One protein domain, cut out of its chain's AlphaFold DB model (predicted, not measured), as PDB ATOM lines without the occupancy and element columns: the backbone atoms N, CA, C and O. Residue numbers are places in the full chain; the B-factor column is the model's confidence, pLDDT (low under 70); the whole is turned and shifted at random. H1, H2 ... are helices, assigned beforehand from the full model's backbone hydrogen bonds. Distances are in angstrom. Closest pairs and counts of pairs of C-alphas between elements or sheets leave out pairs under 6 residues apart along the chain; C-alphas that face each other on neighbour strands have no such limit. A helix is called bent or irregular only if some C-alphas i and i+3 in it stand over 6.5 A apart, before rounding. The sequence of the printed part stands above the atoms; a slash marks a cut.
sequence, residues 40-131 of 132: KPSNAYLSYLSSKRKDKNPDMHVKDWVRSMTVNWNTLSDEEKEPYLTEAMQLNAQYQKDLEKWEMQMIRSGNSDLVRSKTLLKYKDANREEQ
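What this domain is: This is residues 40 to 131 of the 132 residues of the protein "Transcription factor A, mitochondrial" of Melipona quadrifasciata (UniProt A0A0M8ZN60). One long helix, H3, makes most of the length of a rod, with H1 and H2 grouped about its first part and H4 set slantwise at its far part. The first residues of H1, 44 to 48, pack on residues 81 to 88 of H3, near the tight turn that joins H2 to H3, while the last residues, 124 to 131, stick out at the far end. The printed part has 92 residues with four named helices, H1, H2, H3 and H4 along the chain, and no named strand; the class is all helix. It is extended, with a radius of gyration of the C-alphas of 19.8 A and spans of 62 by 29 by 17 A.

How they stand to each other: H3, residues 78 to 108, has a kink of 29 degrees near residue 85. H1, residues 44 to 55, touches it with residues 44 to 48 alone, at a steep tilt of 62 degrees, opposite ways; the closest C-alphas, of Ala 44 and Tyr 84, are 4.6 A apart. H2, residues 62 to 75, only just touches H1, with 3 pairs of C-alphas within 8 A, the closest those of Leu 49 and Met 69 at 7.0 A. H2 and H3 are close but not clearly touching, with the closest C-alphas, of Trp 73 and Lys 81, 7.9 A apart. H4, residues 117 to 129, touches H3 with residues 119 to 123 alone, at a steep tilt of 54 degrees, the same way; the closest C-alphas, of Glu 103 and Thr 119, are 7.0 A apart. H4 is apart from H1 and H2. Every O i to N i+4 pair is within hydrogen-bond range in H2 and H4, against 6 of 8 in H1 and 25 of 27 in H3.

Where its parts are: H3 runs 43.4 A from C-alpha 78 at (348.007, 330.166, 343.250) to C-alpha 108 at (311.413, 340.796, 363.991). H2 is 20.1 A long, H4 18.7 A and H1 17.8 A. H1 and H3 are irregular, but only just: C-alphas 51 and 54 are 7.0 A apart, and so are C-alphas 80 and 83.

The domain as a whole: The C-alphas farthest apart, of Asp 59 and Gln 131, are 65.2 A apart. The printed part has no cut, and no link is long. Residues 130 to 131 are under 70 in pLDDT.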
ATOM      1  N   LYS A  40     325.316 340.760 347.412       92.50
ATOM      2  CA  LYS A  40     326.357 339.734 347.337       92.50
ATOM      3  C   LYS A  40     327.650 340.353 346.775       92.50
ATOM      4  O   LYS A  40     327.579 340.963 345.705       92.50
ATOM      5  N   PRO A  41     328.798 340.201 347.455       93.94
ATOM      6  CA  PRO A  41     330.067 340.724 346.971       93.94
ATOM      7  C   PRO A  41     330.549 339.951 345.740       93.94
ATOM      8  O   PRO A  41     330.145 338.806 345.498       93.94
ATOM      9  N   SER A  42     331.431 340.583 344.968       93.25
ATOM     10  CA  SER A  42     332.154 339.932 343.875       93.25
ATOM     11  C   SER A  42     332.997 338.775 344.410       93.25
ATOM     12  O   SER A  42     333.567 338.856 345.495       93.25
ATOM     13  N   ASN A  43     333.071 337.684 343.647       95.19
ATOM     14  CA  ASN A  43     334.030 336.617 343.929       95.19
ATOM     15  C   ASN A  43     335.420 336.982 343.375       95.19
ATOM     16  O   ASN A  43     335.550 337.943 342.615       95.19
ATOM     17  N   ALA A  44     336.434 336.179 343.705       96.19
ATOM     18  CA  ALA A  44     337.823 336.421 343.308       96.19
ATOM     19  C   ALA A  44     337.990 336.640 341.797       96.19
ATOM     20  O   ALA A  44     338.621 337.601 341.365       96.19
ATOM     21  N   TYR A  45     337.343 335.801 340.984       95.00
ATOM     22  CA  TYR A  45     337.392 335.913 339.528       95.00
ATOM     23  C   TYR A  45     336.728 337.200 339.012       95.00
ATOM     24  O   TYR A  45     337.260 337.854 338.121       95.00
ATOM     25  N   LEU A  46     335.590 337.616 339.576       94.50
ATOM     26  CA  LEU A  46     334.939 338.878 339.209       94.50
ATOM     27  C   LEU A  46     335.766 340.101 339.638       94.50
ATOM     28  O   LEU A  46     335.786 341.099 338.913       94.50
ATOM     29  N   SER A  47     336.464 340.029 340.774       94.31
ATOM     30  CA  SER A  47     337.427 341.056 341.193       94.31
ATOM     31  C   SER A  47     338.605 341.136 340.218       94.31
ATOM     32  O   SER A  47     338.945 342.228 339.763       94.31
ATOM     33  N   TYR A  48     339.144 339.991 339.791       94.69
ATOM     34  CA  TYR A  48     340.167 339.910 338.744       94.69
ATOM     35  C   TYR A  48     339.686 340.479 337.398       94.69
ATOM     36  O   TYR A  48     340.358 341.310 336.791       94.69
ATOM     37  N   LEU A  49     338.483 340.120 336.940       94.62
ATOM     38  CA  LEU A  49     337.905 340.718 335.732       94.62
ATOM     39  C   LEU A  49     337.772 342.237 335.856       94.62
ATOM     40  O   LEU A  49     338.017 342.966 334.897       94.62
ATOM     41  N   SER A  50     337.380 342.722 337.034       92.69
ATOM     42  CA  SER A  50     337.222 344.155 337.286       92.69
ATOM     43  C   SER A  50     338.564 344.888 337.247       92.69
ATOM     44  O   SER A  50     338.622 345.981 336.681       92.69
ATOM     45  N   SER A  51     339.640 344.281 337.764       92.12
ATOM     46  CA  SER A  51     340.990 344.858 337.702       92.12
ATOM     47  C   SER A  51     341.511 344.934 336.263       92.12
ATOM     48  O   SER A  51     342.084 345.951 335.876       92.12
ATOM     49  N   LYS A  52     341.211 343.926 335.433       91.75
ATOM     50  CA  LYS A  52     341.602 343.861 334.012       91.75
ATOM     51  C   LYS A  52     340.676 344.603 333.053       91.75
ATOM     52  O   LYS A  52     340.967 344.705 331.864       91.75
ATOM     53  N   ARG A  53     339.558 345.151 333.538       89.75
ATOM     54  CA  ARG A  53     338.567 345.830 332.690       89.75
ATOM     55  C   ARG A  53     339.135 347.056 331.976       89.75
ATOM     56  O   ARG A  53     338.701 347.353 330.869       89.75
ATOM     57  N   LYS A  54     340.084 347.754 332.608       88.06
ATOM     58  CA  LYS A  54     340.762 348.926 332.033       88.06
ATOM     59  C   LYS A  54     341.687 348.557 330.871       88.06
ATOM     60  O   LYS A  54     341.855 349.364 329.968       88.06
ATOM     61  N   ASP A  55     342.197 347.327 330.867       87.62
ATOM     62  CA  ASP A  55     343.116 346.807 329.847       87.62
ATOM     63  C   ASP A  55     342.365 346.203 328.644       87.62
ATOM     64  O   ASP A  55     342.966 345.713 327.688       87.62
ATOM     65  N   LYS A  56     341.025 346.194 328.684       90.12
ATOM     66  CA  LYS A  56     340.192 345.662 327.607       90.12
ATOM     67  C   LYS A  56     340.307 346.548 326.364       90.12
ATOM     68  O   LYS A  56     339.994 347.734 326.412       90.12
ATOM     69  N   ASN A  57     340.587 345.929 325.217       87.56
ATOM     70  CA  ASN A  57     340.451 346.585 323.918       87.56
ATOM     71  C   ASN A  57     338.984 347.052 323.699       87.56
ATOM     72  O   ASN A  57     338.063 346.222 323.790       87.56
ATOM     73  N   PRO A  58     338.732 348.351 323.437       88.06
ATOM     74  CA  PRO A  58     337.383 348.878 323.237       88.06
ATOM     75  C   PRO A  58     336.625 348.176 322.102       88.06
ATOM     76  O   PRO A  58     335.445 347.880 322.289       88.06
ATOM     77  N   ASP A  59     337.309 347.790 321.021       90.69
ATOM     78  CA  ASP A  59     336.708 347.150 319.841       90.69
ATOM     79  C   ASP A  59     336.402 345.657 320.046       90.69
ATOM     80  O   ASP A  59     335.632 345.048 319.303       90.69
ATOM     81  N   MET A  60     336.982 345.039 321.078       91.69
ATOM     82  CA  MET A  60     336.754 343.628 321.373       91.69
ATOM     83  C   MET A  60     335.375 343.419 322.000       91.69
ATOM     84  O   MET A  60     335.006 344.059 322.995       91.69
ATOM     85  N   HIS A  61     334.629 342.448 321.480       94.62
ATOM     86  CA  HIS A  61     333.346 342.066 322.045       94.62
ATOM     87  C   HIS A  61     333.513 341.518 323.475       94.62
ATOM     88  O   HIS A  61     334.397 340.710 323.766       94.62
ATOM     89  N   VAL A  62     332.649 341.959 324.398       91.88
ATOM     90  CA  VAL A  62     332.779 341.672 325.841       91.88
ATOM     91  C   VAL A  62     332.820 340.169 326.119       91.88
ATOM     92  O   VAL A  62     333.584 339.728 326.973       91.88
ATOM     93  N   LYS A  63     332.032 339.375 325.385       93.88
ATOM     94  CA  LYS A  63     331.986 337.916 325.557       93.88
ATOM     95  C   LYS A  63     333.329 337.255 325.242       93.88
ATOM     96  O   LYS A  63     333.730 336.341 325.957       93.88
ATOM     97  N   ASP A  64     334.017 337.722 324.204       94.19
ATOM     98  CA  ASP A  64     335.304 337.160 323.788       94.19
ATOM     99  C   ASP A  64     336.423 337.598 324.733       94.19
ATOM    100  O   ASP A  64     337.256 336.779 325.120       94.19
ATOM    101  N   TRP A  65     336.365 338.841 325.218       94.38
ATOM    102  CA  TRP A  65     337.253 339.315 326.279       94.38
ATOM    103  C   TRP A  65     337.106 338.491 327.566       94.38
ATOM    104  O   TRP A  65     338.103 337.999 328.090       94.38
ATOM    105  N   VAL A  66     335.877 338.263 328.049       94.50
ATOM    106  CA  VAL A  66     335.635 337.427 329.241       94.50
ATOM    107  C   VAL A  66     336.162 336.010 329.025       94.50
ATOM    108  O   VAL A  66     336.827 335.478 329.909       94.50
ATOM    109  N   ARG A  67     335.935 335.413 327.846       94.75
ATOM    110  CA  ARG A  67     336.465 334.082 327.513       94.75
ATOM    111  C   ARG A  67     337.994 334.045 327.603       94.75
ATOM    112  O   ARG A  67     338.529 333.119 328.206       94.75
ATOM    113  N   SER A  68     338.683 335.045 327.050       93.81
ATOM    114  CA  SER A  68     340.143 335.170 327.164       93.81
ATOM    115  C   SER A  68     340.587 335.298 328.625       93.81
ATOM    116  O   SER A  68     341.492 334.588 329.055       93.81
ATOM    117  N   MET A  69     339.906 336.121 329.424       95.19
ATOM    118  CA  MET A  69     340.224 336.274 330.844       95.19
ATOM    119  C   MET A  69     339.973 335.000 331.659       95.19
ATOM    120  O   MET A  69     340.698 334.751 332.616       95.19
ATOM    121  N   THR A  70     338.980 334.176 331.303       95.56
ATOM    122  CA  THR A  70     338.781 332.857 331.930       95.56
ATOM    123  C   THR A  70     339.983 331.949 331.700       95.56
ATOM    124  O   THR A  70     340.437 331.295 332.634       95.56
ATOM    125  N   VAL A  71     340.504 331.914 330.470       95.56
ATOM    126  CA  VAL A  71     341.701 331.128 330.147       95.56
ATOM    127  C   VAL A  71     342.891 331.642 330.956       95.56
ATOM    128  O   VAL A  71     343.518 330.850 331.653       95.56
ATOM    129  N   ASN A  72     343.120 332.959 330.959       94.12
ATOM    130  CA  ASN A  72     344.207 333.575 331.721       94.12
ATOM    131  C   ASN A  72     344.105 333.262 333.218       94.12
ATOM    132  O   ASN A  72     345.083 332.837 333.822       94.12
ATOM    133  N   TRP A  73     342.919 333.411 333.812       95.50
ATOM    134  CA  TRP A  73     342.690 333.089 335.219       95.50
ATOM    135  C   TRP A  73     343.043 331.635 335.539       95.50
ATOM    136  O   TRP A  73     343.671 331.367 336.556       95.50
ATOM    137  N   ASN A  74     342.686 330.688 334.670       94.75
ATOM    138  CA  ASN A  74     343.006 329.279 334.895       94.75
ATOM    139  C   ASN A  74     344.512 328.997 334.814       94.75
ATOM    140  O   ASN A  74     344.976 328.093 335.504       94.75
ATOM    141  N   THR A  75     345.264 329.775 334.031       95.94
ATOM    142  CA  THR A  75     346.725 329.651 333.908       95.94
ATOM    143  C   THR A  75     347.519 330.366 335.001       95.94
ATOM    144  O   THR A  75     348.696 330.061 335.155       95.94
ATOM    145  N   LEU A  76     346.910 331.300 335.745       94.06
ATOM    146  CA  LEU A  76     347.584 331.990 336.854       94.06
ATOM    147  C   LEU A  76     347.988 331.003 337.957       94.06
ATOM    148  O   LEU A  76     347.245 330.054 338.251       94.06
ATOM    149  N   SER A  77     349.123 331.275 338.602       95.94
ATOM    150  CA  SER A  77     349.566 330.531 339.781       95.94
ATOM    151  C   SER A  77     348.659 330.802 340.987       95.94
ATOM    152  O   SER A  77     347.860 331.746 341.005       95.94
ATOM    153  N   ASP A  78     348.772 329.967 342.017       94.44
ATOM    154  CA  ASP A  78     348.007 330.166 343.250       94.44
ATOM    155  C   ASP A  78     348.422 331.453 343.977       94.44
ATOM    156  O   ASP A  78     347.562 332.138 344.520       94.44
ATOM    157  N   GLU A  79     349.698 331.840 343.893       95.44
ATOM    158  CA  GLU A  79     350.233 333.095 344.440       95.44
ATOM    159  C   GLU A  79     349.619 334.323 343.748       95.44
ATOM    160  O   GLU A  79     349.242 335.298 344.396       95.44
ATOM    161  N   GLU A  80     349.439 334.269 342.426       94.00
ATOM    162  CA  GLU A  80     348.803 335.352 341.666       94.00
ATOM    163  C   GLU A  80     347.296 335.461 341.949       94.00
ATOM    164  O   GLU A  80     346.707 336.545 341.861       94.00
ATOM    165  N   LYS A  81     346.651 334.337 342.286       95.44
ATOM    166  CA  LYS A  81     345.226 334.277 342.646       95.44
ATOM    167  C   LYS A  81     344.973 334.645 344.104       95.44
ATOM    168  O   LYS A  81     343.886 335.147 344.408       95.44
ATOM    169  N   GLU A  82     345.938 334.401 344.985       96.44
ATOM    170  CA  GLU A  82     345.843 334.587 346.434       96.44
ATOM    171  C   GLU A  82     345.235 335.938 346.848       96.44
ATOM    172  O   GLU A  82     344.253 335.916 347.597       96.44
ATOM    173  N   PRO A  83     345.695 337.108 346.353       95.69
ATOM    174  CA  PRO A  83     345.134 338.387 346.788       95.69
ATOM    175  C   PRO A  83     343.633 338.496 346.489       95.69
ATOM    176  O   PRO A  83     342.862 338.957 347.331       95.69
ATOM    177  N   TYR A  84     343.190 338.001 345.330       96.00
ATOM    178  CA  TYR A  84     341.778 338.020 344.943       96.00
ATOM    179  C   TYR A  84     340.943 337.024 345.754       96.00
ATOM    180  O   TYR A  84     339.787 337.301 346.079       96.00
ATOM    181  N   LEU A  85     341.504 335.851 346.066       96.00
ATOM    182  CA  LEU A  85     340.847 334.833 346.887       96.00
ATOM    183  C   LEU A  85     340.670 335.317 348.327       96.00
ATOM    184  O   LEU A  85     339.568 335.216 348.871       96.00
ATOM    185  N   THR A  86     341.717 335.897 348.909       96.19
ATOM    186  CA  THR A  86     341.707 336.449 350.266       96.19
ATOM    187  C   THR A  86     340.723 337.608 350.384       96.19
ATOM    188  O   THR A  86     339.872 337.595 351.277       96.19
ATOM    189  N   GLU A  87     340.756 338.566 349.454       95.00
ATOM    190  CA  GLU A  87     339.797 339.676 349.425       95.00
ATOM    191  C   GLU A  87     338.352 339.162 349.295       95.00
ATOM    192  O   GLU A  87     337.476 339.531 350.082       95.00
ATOM    193  N   ALA A  88     338.091 338.248 348.353       95.88
ATOM    194  CA  ALA A  88     336.758 337.684 348.159       95.88
ATOM    195  C   ALA A  88     336.263 336.908 349.387       95.88
ATOM    196  O   ALA A  88     335.074 336.963 349.717       95.88
ATOM    197  N   MET A  89     337.156 336.202 350.086       96.31
ATOM    198  CA  MET A  89     336.827 335.496 351.322       96.31
ATOM    199  C   MET A  89     336.432 336.477 352.430       96.31
ATOM    200  O   MET A  89     335.401 336.275 353.073       96.31
ATOM    201  N   GLN A  90     337.201 337.551 352.620       95.94
ATOM    202  CA  GLN A  90     336.912 338.583 353.620       95.94
ATOM    203  C   GLN A  90     335.583 339.292 353.333       95.94
ATOM    204  O   GLN A  90     334.724 339.382 354.216       95.94
ATOM    205  N   LEU A  91     335.368 339.722 352.086       95.62
ATOM    206  CA  LEU A  91     334.122 340.363 351.665       95.62
ATOM    207  C   LEU A  91     332.922 339.428 351.832       95.62
ATOM    208  O   LEU A  91     331.873 339.848 352.320       95.62
ATOM    209  N   ASN A  92     333.063 338.150 351.470       95.38
ATOM    210  CA  ASN A  92     331.996 337.174 351.653       95.38
ATOM    211  C   ASN A  92     331.707 336.919 353.139       95.38
ATOM    212  O   ASN A  92     330.541 336.838 353.514       95.38
ATOM    213  N   ALA A  93     332.731 336.839 353.993       95.88
ATOM    214  CA  ALA A  93     332.546 336.681 355.433       95.88
ATOM    215  C   ALA A  93     331.791 337.875 356.041       95.88
ATOM    216  O   ALA A  93     330.860 337.681 356.825       95.88
ATOM    217  N   GLN A  94     332.142 339.100 355.638       95.81
ATOM    218  CA  GLN A  94     331.432 340.309 356.051       95.81
ATOM    219  C   GLN A  94     329.979 340.301 355.558       95.81
ATOM    220  O   GLN A  94     329.052 340.485 356.345       95.81
ATOM    221  N   TYR A  95     329.766 339.968 354.284       96.56
ATOM    222  CA  TYR A  95     328.435 339.843 353.700       96.56
ATOM    223  C   TYR A  95     327.552 338.827 354.433       96.56
ATOM    224  O   TYR A  95     326.382 339.115 354.667       96.56
ATOM    225  N   GLN A  96     328.078 337.660 354.826       95.50
ATOM    226  CA  GLN A  96     327.285 336.691 355.590       95.50
ATOM    227  C   GLN A  96     326.849 337.260 356.945       95.50
ATOM    228  O   GLN A  96     325.695 337.073 357.326       95.50
ATOM    229  N   LYS A  97     327.727 337.993 357.645       95.31
ATOM    230  CA  LYS A  97     327.383 338.647 358.919       95.31
ATOM    231  C   LYS A  97     326.294 339.700 358.735       95.31
ATOM    232  O   LYS A  97     325.332 339.725 359.500       95.31
ATOM    233  N   ASP A  98     326.432 340.555 357.728       95.69
ATOM    234  CA  ASP A  98     325.456 341.613 357.457       95.69
ATOM    235  C   ASP A  98     324.119 341.033 356.994       95.69
ATOM    236  O   ASP A  98     323.058 341.501 357.408       95.69
ATOM    237  N   LEU A  99     324.161 339.962 356.197       95.81
ATOM    238  CA  LEU A  99     322.970 339.246 355.764       95.81
ATOM    239  C   LEU A  99     322.247 338.601 356.947       95.81
ATOM    240  O   LEU A  99     321.034 338.743 357.038       95.81
ATOM    241  N   GLU A 100     322.953 337.936 357.864       94.75
ATOM    242  CA  GLU A 100     322.329 337.358 359.062       94.75
ATOM    243  C   GLU A 100     321.671 338.430 359.939       94.75
ATOM    244  O   GLU A 100     320.541 338.245 360.387       94.75
ATOM    245  N   LYS A 101     322.330 339.579 360.143       94.69
ATOM    246  CA  LYS A 101     321.744 340.709 360.882       94.69
ATOM    247  C   LYS A 101     320.474 341.227 360.212       94.69
ATOM    248  O   LYS A 101     319.456 341.397 360.882       94.69
ATOM    249  N   TRP A 102     320.529 341.443 358.898       95.81
ATOM    250  CA  TRP A 102     319.377 341.878 358.113       95.81
ATOM    251  C   TRP A 102     318.233 340.862 358.189       95.81
ATOM    252  O   TRP A 102     317.088 341.231 358.422       95.81
ATOM    253  N   GLU A 103     318.533 339.570 358.069       94.81
ATOM    254  CA  GLU A 103     317.540 338.501 358.168       94.81
ATOM    255  C   GLU A 103     316.869 338.460 359.547       94.81
ATOM    256  O   GLU A 103     315.645 338.371 359.631       94.81
ATOM    257  N   MET A 104     317.636 338.595 360.630       93.69
ATOM    258  CA  MET A 104     317.077 338.686 361.984       93.69
ATOM    259  C   MET A 104     316.169 339.910 362.146       93.69
ATOM    260  O   MET A 104     315.100 339.813 362.749       93.69
ATOM    261  N   GLN A 105     316.555 341.053 361.573       93.88
ATOM    262  CA  GLN A 105     315.709 342.244 361.550       93.88
ATOM    263  C   GLN A 105     314.408 341.991 360.776       93.88
ATOM    264  O   GLN A 105     313.336 342.337 361.268       93.88
ATOM    265  N   MET A 106     314.475 341.348 359.608       94.81
ATOM    266  CA  MET A 106     313.287 341.029 358.811       94.81
ATOM    267  C   MET A 106     312.314 340.123 359.564       94.81
ATOM    268  O   MET A 106     311.112 340.376 359.528       94.81
ATOM    269  N   ILE A 107     312.820 339.122 360.293       93.44
ATOM    270  CA  ILE A 107     311.986 338.253 361.135       93.44
ATOM    271  C   ILE A 107     311.262 339.076 362.207       93.44
ATOM    272  O   ILE A 107     310.045 338.963 362.339       93.44
ATOM    273  N   ARG A 108     311.986 339.944 362.929       90.38
ATOM    274  CA  ARG A 108     311.413 340.796 363.991       90.38
ATOM    275  C   ARG A 108     310.373 341.784 363.464       90.38
ATOM    276  O   ARG A 108     309.394 342.059 364.146       90.38
ATOM    277  N   SER A 109     310.561 342.296 362.250       91.88
ATOM    278  CA  SER A 109     309.621 343.208 361.588       91.88
ATOM    279  C   SER A 109     308.465 342.496 360.866       91.88
ATOM    280  O   SER A 109     307.727 343.147 360.131       91.88
ATOM    281  N   GLY A 110     308.307 341.177 361.032       90.31
ATOM    282  CA  GLY A 110     307.207 340.398 360.448       90.31
ATOM    283  C   GLY A 110     307.411 339.955 358.992       90.31
ATOM    284  O   GLY A 110     306.571 339.240 358.452       90.31
ATOM    285  N   ASN A 111     308.542 340.288 358.368       90.94
ATOM    286  CA  ASN A 111     308.888 339.930 356.986       90.94
ATOM    287  C   ASN A 111     309.672 338.606 356.917       90.94
ATOM    288  O   ASN A 111     310.728 338.506 356.285       90.94
ATOM    289  N   SER A 112     309.192 337.580 357.621       89.75
ATOM    290  CA  SER A 112     309.878 336.278 357.695       89.75
ATOM    291  C   SER A 112     309.887 335.511 356.363       89.75
ATOM    292  O   SER A 112     310.752 334.662 356.159       89.75
ATOM    293  N   ASP A 113     308.993 335.855 355.429       89.12
ATOM    294  CA  ASP A 113     308.932 335.344 354.052       89.12
ATOM    295  C   ASP A 113     310.173 335.699 353.215       89.12
ATOM    296  O   ASP A 113     310.477 335.040 352.221       89.12
ATOM    297  N   LEU A 114     310.910 336.736 353.617       90.00
ATOM    298  CA  LEU A 114     312.058 337.268 352.882       90.00
ATOM    299  C   LEU A 114     313.408 336.659 353.293       90.00
ATOM    300  O   LEU A 114     314.442 337.008 352.707       90.00
ATOM    301  N   VAL A 115     313.403 335.762 354.280       93.06
ATOM    302  CA  VAL A 115     314.589 335.244 354.974       93.06
ATOM    303  C   VAL A 115     314.860 333.784 354.615       93.06
ATOM    304  O   VAL A 115     313.947 333.013 354.330       93.06
ATOM    305  N   ARG A 116     316.135 333.370 354.632       92.62
ATOM    306  CA  ARG A 116     316.510 331.961 354.442       92.62
ATOM    307  C   ARG A 116     315.933 331.075 355.551       92.62
ATOM    308  O   ARG A 116     316.025 331.403 356.733       92.62
ATOM    309  N   SER A 117     315.481 329.873 355.186       91.31
ATOM    310  CA  SER A 117     314.926 328.892 356.134       91.31
ATOM    311  C   SER A 117     315.869 328.576 357.299       91.31
ATOM    312  O   SER A 117     315.418 328.462 358.433       91.31
ATOM    313  N   LYS A 118     317.185 328.499 357.045       91.62
ATOM    314  CA  LYS A 118     318.201 328.268 358.088       91.62
ATOM    315  C   LYS A 118     318.149 329.336 359.185       91.62
ATOM    316  O   LYS A 118     318.182 329.005 360.366       91.62
ATOM    317  N   THR A 119     318.071 330.606 358.798       90.25
ATOM    318  CA  THR A 119     318.053 331.726 359.744       90.25
ATOM    319  C   THR A 119     316.737 331.763 360.518       90.25
ATOM    320  O   THR A 119     316.739 332.027 361.717       90.25
ATOM    321  N   LEU A 120     315.628 331.403 359.863       91.31
ATOM    322  CA  LEU A 120     314.325 331.271 360.513       91.31
ATOM    323  C   LEU A 120     314.293 330.150 361.561       91.31
ATOM    324  O   LEU A 120     313.725 330.349 362.631       91.31
ATOM    325  N   LEU A 121     314.900 328.995 361.275       91.12
ATOM    326  CA  LEU A 121     315.026 327.899 362.242       91.12
ATOM    327  C   LEU A 121     315.869 328.329 363.445       91.12
ATOM    328  O   LEU A 121     315.376 328.281 364.564       91.12
ATOM    329  N   LYS A 122     317.060 328.895 363.198       90.94
ATOM    330  CA  LYS A 122     317.940 329.422 364.254       90.94
ATOM    331  C   LYS A 122     317.226 330.426 365.166       90.94
ATOM    332  O   LYS A 122     317.409 330.389 366.375       90.94
ATOM    333  N   TYR A 123     316.412 331.318 364.598       90.00
ATOM    334  CA  TYR A 123     315.609 332.256 365.383       90.00
ATOM    335  C   TYR A 123     314.564 331.538 366.247       90.00
ATOM    336  O   TYR A 123     314.414 331.862 367.421       90.00
ATOM    337  N   LYS A 124     313.834 330.567 365.688       90.31
ATOM    338  CA  LYS A 124     312.816 329.810 366.431       90.31
ATOM    339  C   LYS A 124     313.416 328.990 367.569       90.31
ATOM    340  O   LYS A 124     312.806 328.938 368.630       90.31
ATOM    341  N   ASP A 125     314.576 328.380 367.347       90.81
ATOM    342  CA  ASP A 125     315.263 327.578 368.358       90.81
ATOM    343  C   ASP A 125     315.728 328.466 369.525       90.81
ATOM    344  O   ASP A 125     315.383 328.189 370.669       90.81
ATOM    345  N   ALA A 126     316.350 329.616 369.235       87.62
ATOM    346  CA  ALA A 126     316.771 330.573 370.265       87.62
ATOM    347  C   ALA A 126     315.602 331.102 371.123       87.62
ATOM    348  O   ALA A 126     315.711 331.183 372.340       87.62
ATOM    349  N   ASN A 127     314.449 331.410 370.514       83.81
ATOM    350  CA  ASN A 127     313.281 331.890 371.267       83.81
ATOM    351  C   ASN A 127     312.562 330.783 372.059       83.81
ATOM    352  O   ASN A 127     311.767 331.095 372.941       83.81
ATOM    353  N   ARG A 128     312.774 329.502 371.728       82.19
ATOM    354  CA  ARG A 128     312.232 328.380 372.514       82.19
ATOM    355  C   ARG A 128     313.035 328.152 373.787       82.19
ATOM    356  O   ARG A 128     312.435 327.851 374.810       82.19
ATOM    357  N   GLU A 129     314.354 328.306 373.713       71.44
ATOM    358  CA  GLU A 129     315.257 328.173 374.863       71.44
ATOM    359  C   GLU A 129     315.054 329.299 375.890       71.44
ATOM    360  O   GLU A 129     315.165 329.057 377.082       71.44
ATOM    361  N   GLU A 130     314.682 330.508 375.457       67.38
ATOM    362  CA  GLU A 130     314.394 331.644 376.354       67.38
ATOM    363  C   GLU A 130     313.051 331.537 377.109       67.38
ATOM    364  O   GLU A 130     312.785 332.333 378.008       67.38
ATOM    365  N   GLN A 131     312.183 330.588 376.740       55.97
ATOM    366  CA  GLN A 131     310.855 330.391 377.347       55.97
ATOM    367  C   GLN A 131     310.771 329.146 378.247       55.97
ATOM    368  O   GLN A 131     309.677 328.808 378.708       55.97
TER     369      GLN A 131